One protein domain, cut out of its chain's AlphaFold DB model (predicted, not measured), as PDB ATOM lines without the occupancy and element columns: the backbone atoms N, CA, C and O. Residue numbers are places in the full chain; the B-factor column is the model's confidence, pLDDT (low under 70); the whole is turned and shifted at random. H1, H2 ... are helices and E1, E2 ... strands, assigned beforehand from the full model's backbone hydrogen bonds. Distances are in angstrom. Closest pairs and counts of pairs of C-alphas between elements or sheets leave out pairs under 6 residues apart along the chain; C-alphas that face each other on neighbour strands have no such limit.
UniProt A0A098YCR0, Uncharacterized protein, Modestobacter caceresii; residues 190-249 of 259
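Overview. This is residues 190 to 249 of the 259 residues of an uncharacterized protein of Modestobacter caceresii (UniProt A0A098YCR0). One long helix, H3, is the spine of this small domain, with H4 packed side by side on its first part and the short helices H1 and H2 near its beginning. After H3 the chain folds back through the single strand E1, and H4 then runs the same way as H3. The printed part has 60 residues, with four named helices and one named strand in the order H1, H2, H3, E1, H4; E1 pairs with no named strand, and the class is mostly helix. The whole is only just compact, close to loose, with a radius of gyration of the C-alphas of 12.4 A, and its C-alphas span 33 by 27 by 15 A.

Arrangement. Start at H3, residues 208 to 225, and look from it to H4, residues 239 to 249. They touch, H3 with residues 209 to 217 alone, and the closest C-alphas, those of Ala 213 and Arg 241, are 5.6 A apart. Their lines stand at a shallow tilt of 29 degrees and they run the same way. Look next at H2, residues 200 to 204: it touches H3 at residues 208 to 211 alone, and the closest C-alphas, of Ala 201 and Asp 208, are 5.4 A apart. H1, residues 190 to 195, and H2 only just touch, and only at the corner by their link, with 3 pairs of C-alphas within 8 A; the closest are those of Asp 190 and Pro 200, 7.1 A apart. H1 is close to H3 but not clearly touching, about perpendicular at 77 degrees, with the C-alphas of Asp 190 and Arg 212 closest at 7.7 A. For E1, residues 231 to 234, the C-alpha closest to H3 is that of Val 232, 7.1 A from the C-alpha of Val 220. H1 and H2 are both apart from E1 and from H4. In H1, H2, H3 and H4 every O i to N i+4 pair is within hydrogen-bond range.

Along the chain. Find C-alpha 208 at (225.953, 222.523, 131.831); from there H3 runs 25.7 A to C-alpha 225 at (209.605, 228.012, 150.836). E1 covers 10.1 A from Ala 231 to Leu 234. H4 runs 15.3 A from Pro 239 to C-alpha 249 at (208.511, 227.352, 137.507). H1 measures 8.6 A from Asp 190 to Gln 195, and H2 6.2 A from Pro 200 to Phe 204.

Size, cuts and confidence. The two C-alphas farthest apart are those of Asp 202 and Glu 229, at 33.8 A. The printed part has no cut, and its four links are tight. The mean pLDDT of the printed part is 86.1, and no printed residue is under 70.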
ATOM      1  N   ASP A 190     227.249 224.777 142.229       88.06
ATOM      2  CA  ASP A 190     227.754 223.781 141.275       88.06
ATOM      3  C   ASP A 190     229.174 223.314 141.616       88.06
ATOM      4  O   ASP A 190     229.432 222.111 141.609       88.06
ATOM      5  N   ALA A 191     230.066 224.231 141.995       90.38
ATOM      6  CA  ALA A 191     231.403 223.890 142.474       90.38
ATOM      7  C   ALA A 191     231.349 223.067 143.772       90.38
ATOM      8  O   ALA A 191     232.079 222.086 143.906       90.38
ATOM      9  N   LEU A 192     230.454 223.414 144.703       89.88
ATOM     10  CA  LEU A 192     230.229 222.640 145.930       89.88
ATOM     11  C   LEU A 192     229.706 221.226 145.636       89.88
ATOM     12  O   LEU A 192     230.153 220.260 146.248       89.88
ATOM     13  N   MET A 193     228.782 221.087 144.683       87.44
ATOM     14  CA  MET A 193     228.265 219.783 144.256       87.44
ATOM     15  C   MET A 193     229.337 218.940 143.556       87.44
ATOM     16  O   MET A 193     229.433 217.742 143.811       87.44
ATOM     17  N   ALA A 194     230.178 219.560 142.725       87.69
ATOM     18  CA  ALA A 194     231.303 218.888 142.083       87.69
ATOM     19  C   ALA A 194     232.338 218.391 143.108       87.69
ATOM     20  O   ALA A 194     232.809 217.266 142.995       87.69
ATOM     21  N   GLN A 195     232.639 219.180 144.148       89.62
ATOM     22  CA  GLN A 195     233.508 218.757 145.259       89.62
ATOM     23  C   GLN A 195     232.938 217.574 146.058       89.62
ATOM     24  O   GLN A 195     233.691 216.855 146.708       89.62
ATOM     25  N   ALA A 196     231.619 217.377 146.015       88.62
ATOM     26  CA  ALA A 196     230.927 216.255 146.635       88.62
ATOM     27  C   ALA A 196     230.746 215.049 145.687       88.62
ATOM     28  O   ALA A 196     229.914 214.188 145.972       88.62
ATOM     29  N   ASP A 197     231.475 214.996 144.562       86.62
ATOM     30  CA  ASP A 197     231.364 213.971 143.511       86.62
ATOM     31  C   ASP A 197     229.940 213.824 142.931       86.62
ATOM     32  O   ASP A 197     229.528 212.756 142.475       86.62
ATOM     33  N   LEU A 198     229.171 214.920 142.924       85.50
ATOM     34  CA  LEU A 198     227.822 214.990 142.358       85.50
ATOM     35  C   LEU A 198     227.698 216.117 141.316       85.50
ATOM     36  O   LEU A 198     226.821 216.977 141.455       85.50
ATOM     37  N   PRO A 199     228.545 216.153 140.263       83.62
ATOM     38  CA  PRO A 199     228.423 217.151 139.206       83.62
ATOM     39  C   PRO A 199     227.021 217.068 138.568       83.62
ATOM     40  O   PRO A 199     226.628 216.004 138.075       83.62
ATOM     41  N   PRO A 200     226.236 218.163 138.585       75.94
ATOM     42  CA  PRO A 200     224.842 218.156 138.140       75.94
ATOM     43  C   PRO A 200     224.651 217.695 136.689       75.94
ATOM     44  O   PRO A 200     223.738 216.922 136.403       75.94
ATOM     45  N   ALA A 201     225.516 218.143 135.777       77.31
ATOM     46  CA  ALA A 201     225.438 217.799 134.360       77.31
ATOM     47  C   ALA A 201     225.615 216.287 134.133       77.31
ATOM     48  O   ALA A 201     224.743 215.641 133.546       77.31
ATOM     49  N   ASP A 202     226.673 215.694 134.695       75.19
ATOM     50  CA  ASP A 202     226.980 214.269 134.511       75.19
ATOM     51  C   ASP A 202     225.979 213.360 135.229       75.19
ATOM     52  O   ASP A 202     225.547 212.340 134.683       75.19
ATOM     53  N   SER A 203     225.563 213.750 136.439       77.00
ATOM     54  CA  SER A 203     224.645 212.959 137.269       77.00
ATOM     55  C   SER A 203     223.271 212.793 136.615       77.00
ATOM     56  O   SER A 203     222.614 211.766 136.798       77.00
ATOM     57  N   PHE A 204     222.839 213.787 135.831       79.44
ATOM     58  CA  PHE A 204     221.507 213.828 135.224       79.44
ATOM     59  C   PHE A 204     221.512 213.803 133.689       79.44
ATOM     60  O   PHE A 204     220.440 213.854 133.089       79.44
ATOM     61  N   ARG A 205     222.685 213.665 133.052       86.38
ATOM     62  CA  ARG A 205     222.864 213.721 131.586       86.38
ATOM     63  C   ARG A 205     222.283 214.999 130.972       86.38
ATOM     64  O   ARG A 205     221.609 214.950 129.943       86.38
ATOM     65  N   LEU A 206     222.524 216.123 131.635       88.56
ATOM     66  CA  LEU A 206     222.120 217.454 131.194       88.56
ATOM     67  C   LEU A 206     223.317 218.169 130.568       88.56
ATOM     68  O   LEU A 206     224.462 217.860 130.892       88.56
ATOM     69  N   SER A 207     223.063 219.157 129.715       90.25
ATOM     70  CA  SER A 207     224.096 220.156 129.422       90.25
ATOM     71  C   SER A 207     224.394 221.007 130.665       90.25
ATOM     72  O   SER A 207     223.537 221.155 131.542       90.25
ATOM     73  N   ASP A 208     225.582 221.616 130.730       88.94
ATOM     74  CA  ASP A 208     225.953 222.523 131.831       88.94
ATOM     75  C   ASP A 208     224.946 223.667 131.990       88.94
ATOM     76  O   ASP A 208     224.568 224.045 133.099       88.94
ATOM     77  N   GLU A 209     224.451 224.187 130.869       89.31
ATOM     78  CA  GLU A 209     223.462 225.257 130.843       89.31
ATOM     79  C   GLU A 209     222.104 224.821 131.413       89.31
ATOM     80  O   GLU A 209     221.515 225.536 132.232       89.31
ATOM     81  N   GLU A 210     221.607 223.642 131.028       90.62
ATOM     82  CA  GLU A 210     220.368 223.085 131.583       90.62
ATOM     83  C   GLU A 210     220.509 222.803 133.074       90.62
ATOM     84  O   GLU A 210     219.624 223.156 133.860       90.62
ATOM     85  N   ALA A 211     221.632 222.207 133.475       91.06
ATOM     86  CA  ALA A 211     221.928 221.933 134.869       91.06
ATOM     87  C   ALA A 211     221.938 223.230 135.692       91.06
ATOM     88  O   ALA A 211     221.252 223.325 136.714       91.06
ATOM     89  N   ARG A 212     222.620 224.270 135.203       91.75
ATOM     90  CA  ARG A 212     222.670 225.592 135.839       91.75
ATOM     91  C   ARG A 212     221.289 226.234 135.947       91.75
ATOM     92  O   ARG A 212     220.937 226.756 137.006       91.75
ATOM     93  N   ALA A 213     220.478 226.166 134.892       91.44
ATOM     94  CA  ALA A 213     219.108 226.679 134.904       91.44
ATOM     95  C   ALA A 213     218.213 225.937 135.916       91.44
ATOM     96  O   ALA A 213     217.396 226.567 136.593       91.44
ATOM     97  N   HIS A 214     218.387 224.622 136.077       91.75
ATOM     98  CA  HIS A 214     217.677 223.848 137.095       91.75
ATOM     99  C   HIS A 214     218.081 224.226 138.520       91.75
ATOM    100  O   HIS A 214     217.197 224.359 139.372       91.75
ATOM    101  N   ILE A 215     219.374 224.447 138.784       92.62
ATOM    102  CA  ILE A 215     219.833 224.917 140.098       92.62
ATOM    103  C   ILE A 215     219.244 226.300 140.388       92.62
ATOM    104  O   ILE A 215     218.686 226.504 141.462       92.62
ATOM    105  N   ASP A 216     219.262 227.218 139.420       93.56
ATOM    106  CA  ASP A 216     218.680 228.555 139.584       93.56
ATOM    107  C   ASP A 216     217.184 228.466 139.933       93.56
ATOM    108  O   ASP A 216     216.714 229.098 140.879       93.56
ATOM    109  N   CYS A 217     216.433 227.599 139.249       92.06
ATOM    110  CA  CYS A 217     215.034 227.334 139.587       92.06
ATOM    111  C   CYS A 217     214.871 226.731 140.994       92.06
ATOM    112  O   CYS A 217     213.909 227.051 141.694       92.06
ATOM    113  N   ALA A 218     215.781 225.855 141.428       91.12
ATOM    114  CA  ALA A 218     215.755 225.274 142.769       91.12
ATOM    115  C   ALA A 218     216.029 226.325 143.859       91.12
ATOM    116  O   ALA A 218     215.357 226.312 144.895       91.12
ATOM    117  N   VAL A 219     216.934 227.276 143.609       91.69
ATOM    118  CA  VAL A 219     217.194 228.419 144.500       91.69
ATOM    119  C   VAL A 219     215.935 229.273 144.647       91.69
ATOM    120  O   VAL A 219     215.516 229.544 145.772       91.69
ATOM    121  N   VAL A 220     215.250 229.602 143.543       90.56
ATOM    122  CA  VAL A 220     213.970 230.342 143.578       90.56
ATOM    123  C   VAL A 220     212.907 229.611 144.404       90.56
ATOM    124  O   VAL A 220     212.216 230.214 145.228       90.56
ATOM    125  N   LYS A 221     212.766 228.296 144.212       87.81
ATOM    126  CA  LYS A 221     211.808 227.485 144.982       87.81
ATOM    127  C   LYS A 221     212.150 227.460 146.469       87.81
ATOM    128  O   LYS A 221     211.242 227.497 147.297       87.81
ATOM    129  N   THR A 222     213.436 227.401 146.800       86.56
ATOM    130  CA  THR A 222     213.928 227.408 148.183       86.56
ATOM    131  C   THR A 222     213.628 228.744 148.849       86.56
ATOM    132  O   THR A 222     212.998 228.752 149.900       86.56
ATOM    133  N   LEU A 223     213.951 229.858 148.186       85.50
ATOM    134  CA  LEU A 223     213.625 231.215 148.633       85.50
ATOM    135  C   LEU A 223     212.156 231.347 149.047       85.50
ATOM    136  O   LEU A 223     211.851 231.728 150.177       85.50
ATOM    137  N   ARG A 224     211.241 230.945 148.163       82.62
ATOM    138  CA  ARG A 224     209.800 231.023 148.434       82.62
ATOM    139  C   ARG A 224     209.364 230.142 149.603       82.62
ATOM    140  O   ARG A 224     208.534 230.557 150.402       82.62
ATOM    141  N   ARG A 225     209.914 228.928 149.721       83.94
ATOM    142  CA  ARG A 225     209.605 228.012 150.836       83.94
ATOM    143  C   ARG A 225     210.120 228.523 152.178       83.94
ATOM    144  O   ARG A 225     209.491 228.256 153.195       83.94
ATOM    145  N   SER A 226     211.227 229.259 152.173       80.25
ATOM    146  CA  SER A 226     211.793 229.902 153.360       80.25
ATOM    147  C   SER A 226     211.017 231.144 153.805       80.25
ATOM    148  O   SER A 226     211.414 231.772 154.779       80.25
ATOM    149  N   GLY A 227     209.932 231.513 153.114       78.38
ATOM    150  CA  GLY A 227     209.158 232.711 153.434       78.38
ATOM    151  C   GLY A 227     209.859 234.007 153.030       78.38
ATOM    152  O   GLY A 227     209.523 235.058 153.560       78.38
ATOM    153  N   PHE A 228     210.826 233.956 152.107       80.69
ATOM    154  CA  PHE A 228     211.401 235.171 151.542       80.69
ATOM    155  C   PHE A 228     210.335 235.872 150.691       80.69
ATOM    156  O   PHE A 228     209.993 235.404 149.603       80.69
ATOM    157  N   GLU A 229     209.799 236.982 151.196       73.69
ATOM    158  CA  GLU A 229     208.676 237.711 150.587       73.69
ATOM    159  C   GLU A 229     209.090 238.593 149.391       73.69
ATOM    160  O   GLU A 229     208.273 239.337 148.863       73.69
ATOM    161  N   GLY A 230     210.342 238.521 148.929       74.88
ATOM    162  CA  GLY A 230     210.847 239.354 147.838       74.88
ATOM    163  C   GLY A 230     210.433 238.930 146.428       74.88
ATOM    164  O   GLY A 230     210.145 237.765 146.141       74.88
ATOM    165  N   ALA A 231     210.491 239.895 145.511       77.88
ATOM    166  CA  ALA A 231     210.415 239.630 144.085       77.88
ATOM    167  C   ALA A 231     211.717 238.970 143.611       77.88
ATOM    168  O   ALA A 231     212.820 239.412 143.940       77.88
ATOM    169  N   VAL A 232     211.575 237.916 142.810       85.12
ATOM    170  CA  VAL A 232     212.690 237.228 142.154       85.12
ATOM    171  C   VAL A 232     212.386 237.152 140.673       85.12
ATOM    172  O   VAL A 232     211.376 236.571 140.280       85.12
ATOM    173  N   MET A 233     213.265 237.723 139.858       82.62
ATOM    174  CA  MET A 233     213.161 237.695 138.406       82.62
ATOM    175  C   MET A 233     214.398 237.017 137.830       82.62
ATOM    176  O   MET A 233     215.516 237.511 137.979       82.62
ATOM    177  N   LEU A 234     214.191 235.885 137.159       87.25
ATOM    178  CA  LEU A 234     215.239 235.228 136.389       87.25
ATOM    179  C   LEU A 234     215.336 235.867 135.007       87.25
ATOM    180  O   LEU A 234     214.329 236.047 134.328       87.25
ATOM    181  N   GLN A 235     216.557 236.165 134.587       83.00
ATOM    182  CA  GLN A 235     216.845 236.593 133.223       83.00
ATOM    183  C   GLN A 235     217.199 235.357 132.394       83.00
ATOM    184  O   GLN A 235     217.979 234.510 132.841       83.00
ATOM    185  N   ALA A 236     216.596 235.234 131.214       84.31
ATOM    186  CA  ALA A 236     216.871 234.160 130.274       84.31
ATOM    187  C   ALA A 236     217.470 234.754 129.000       84.31
ATOM    188  O   ALA A 236     216.800 235.450 128.245       84.31
ATOM    189  N   ASP A 237     218.747 234.492 128.793       79.56
ATOM    190  CA  ASP A 237     219.554 234.974 127.677       79.56
ATOM    191  C   ASP A 237     219.678 233.938 126.551       79.56
ATOM    192  O   ASP A 237     220.077 234.275 125.436       79.56
ATOM    193  N   SER A 238     219.287 232.690 126.829       85.88
ATOM    194  CA  SER A 238     219.248 231.601 125.862       85.88
ATOM    195  C   SER A 238     217.874 230.918 125.795       85.88
ATOM    196  O   SER A 238     217.139 230.864 126.793       85.88
ATOM    197  N   PRO A 239     217.532 230.306 124.644       87.75
ATOM    198  CA  PRO A 239     216.319 229.499 124.511       87.75
ATOM    199  C   PRO A 239     216.288 228.289 125.455       87.75
ATOM    200  O   PRO A 239     215.219 227.908 125.933       87.75
ATOM    201  N   VAL A 240     217.450 227.690 125.739       89.00
ATOM    202  CA  VAL A 240     217.573 226.522 126.624       89.00
ATOM    203  C   VAL A 240     217.182 226.908 128.044       89.00
ATOM    204  O   VAL A 240     216.281 226.306 128.634       89.00
ATOM    205  N   ARG A 241     217.799 227.972 128.567       88.38
ATOM    206  CA  ARG A 241     217.505 228.510 129.894       88.38
ATOM    207  C   ARG A 241     216.048 228.939 130.007       88.38
ATOM    208  O   ARG A 241     215.390 228.572 130.979       88.38
ATOM    209  N   ALA A 242     215.531 229.653 129.007       88.62
ATOM    210  CA  ALA A 242     214.137 230.082 128.976       88.62
ATOM    211  C   ALA A 242     213.173 228.888 129.060       88.62
ATOM    212  O   ALA A 242     212.270 228.884 129.895       88.62
ATOM    213  N   SER A 243     213.422 227.834 128.275       89.94
ATOM    214  CA  SER A 243     212.607 226.616 128.291       89.94
ATOM    215  C   SER A 243     212.657 225.891 129.640       89.94
ATOM    216  O   SER A 243     211.630 225.425 130.141       89.94
ATOM    217  N   VAL A 244     213.834 225.795 130.268       90.44
ATOM    218  CA  VAL A 244     213.968 225.183 131.598       90.44
ATOM    219  C   VAL A 244     213.224 225.994 132.654       90.44
ATOM    220  O   VAL A 244     212.501 225.395 133.451       90.44
ATOM    221  N   ILE A 245     213.368 227.323 132.652       89.75
ATOM    222  CA  ILE A 245     212.683 228.231 133.582       89.75
ATOM    223  C   ILE A 245     211.170 228.087 133.441       89.75
ATOM    224  O   ILE A 245     210.491 227.839 134.440       89.75
ATOM    225  N   GLU A 246     210.663 228.172 132.209       87.56
ATOM    226  CA  GLU A 246     209.240 228.053 131.907       87.56
ATOM    227  C   GLU A 246     208.684 226.739 132.455       87.56
ATOM    228  O   GLU A 246     207.773 226.764 133.276       87.56
ATOM    229  N   ARG A 247     209.292 225.594 132.109       88.00
ATOM    230  CA  ARG A 247     208.842 224.269 132.573       88.00
ATOM    231  C   ARG A 247     208.993 224.071 134.080       88.00
ATOM    232  O   ARG A 247     208.175 223.392 134.699       88.00
ATOM    233  N   SER A 248     210.051 224.613 134.679       86.06
ATOM    234  CA  SER A 248     210.406 224.332 136.077       86.06
ATOM    235  C   SER A 248     209.653 225.202 137.071       86.06
ATOM    236  O   SER A 248     209.516 224.794 138.229       86.06
ATOM    237  N   LEU A 249     209.192 226.381 136.652       83.75
ATOM    238  CA  LEU A 249     208.511 227.352 137.507       83.75
ATOM    239  C   LEU A 249     207.013 227.490 137.184       83.75
ATOM    240  O   LEU A 249     206.343 228.319 137.801       83.75
TER     241      LEU A 249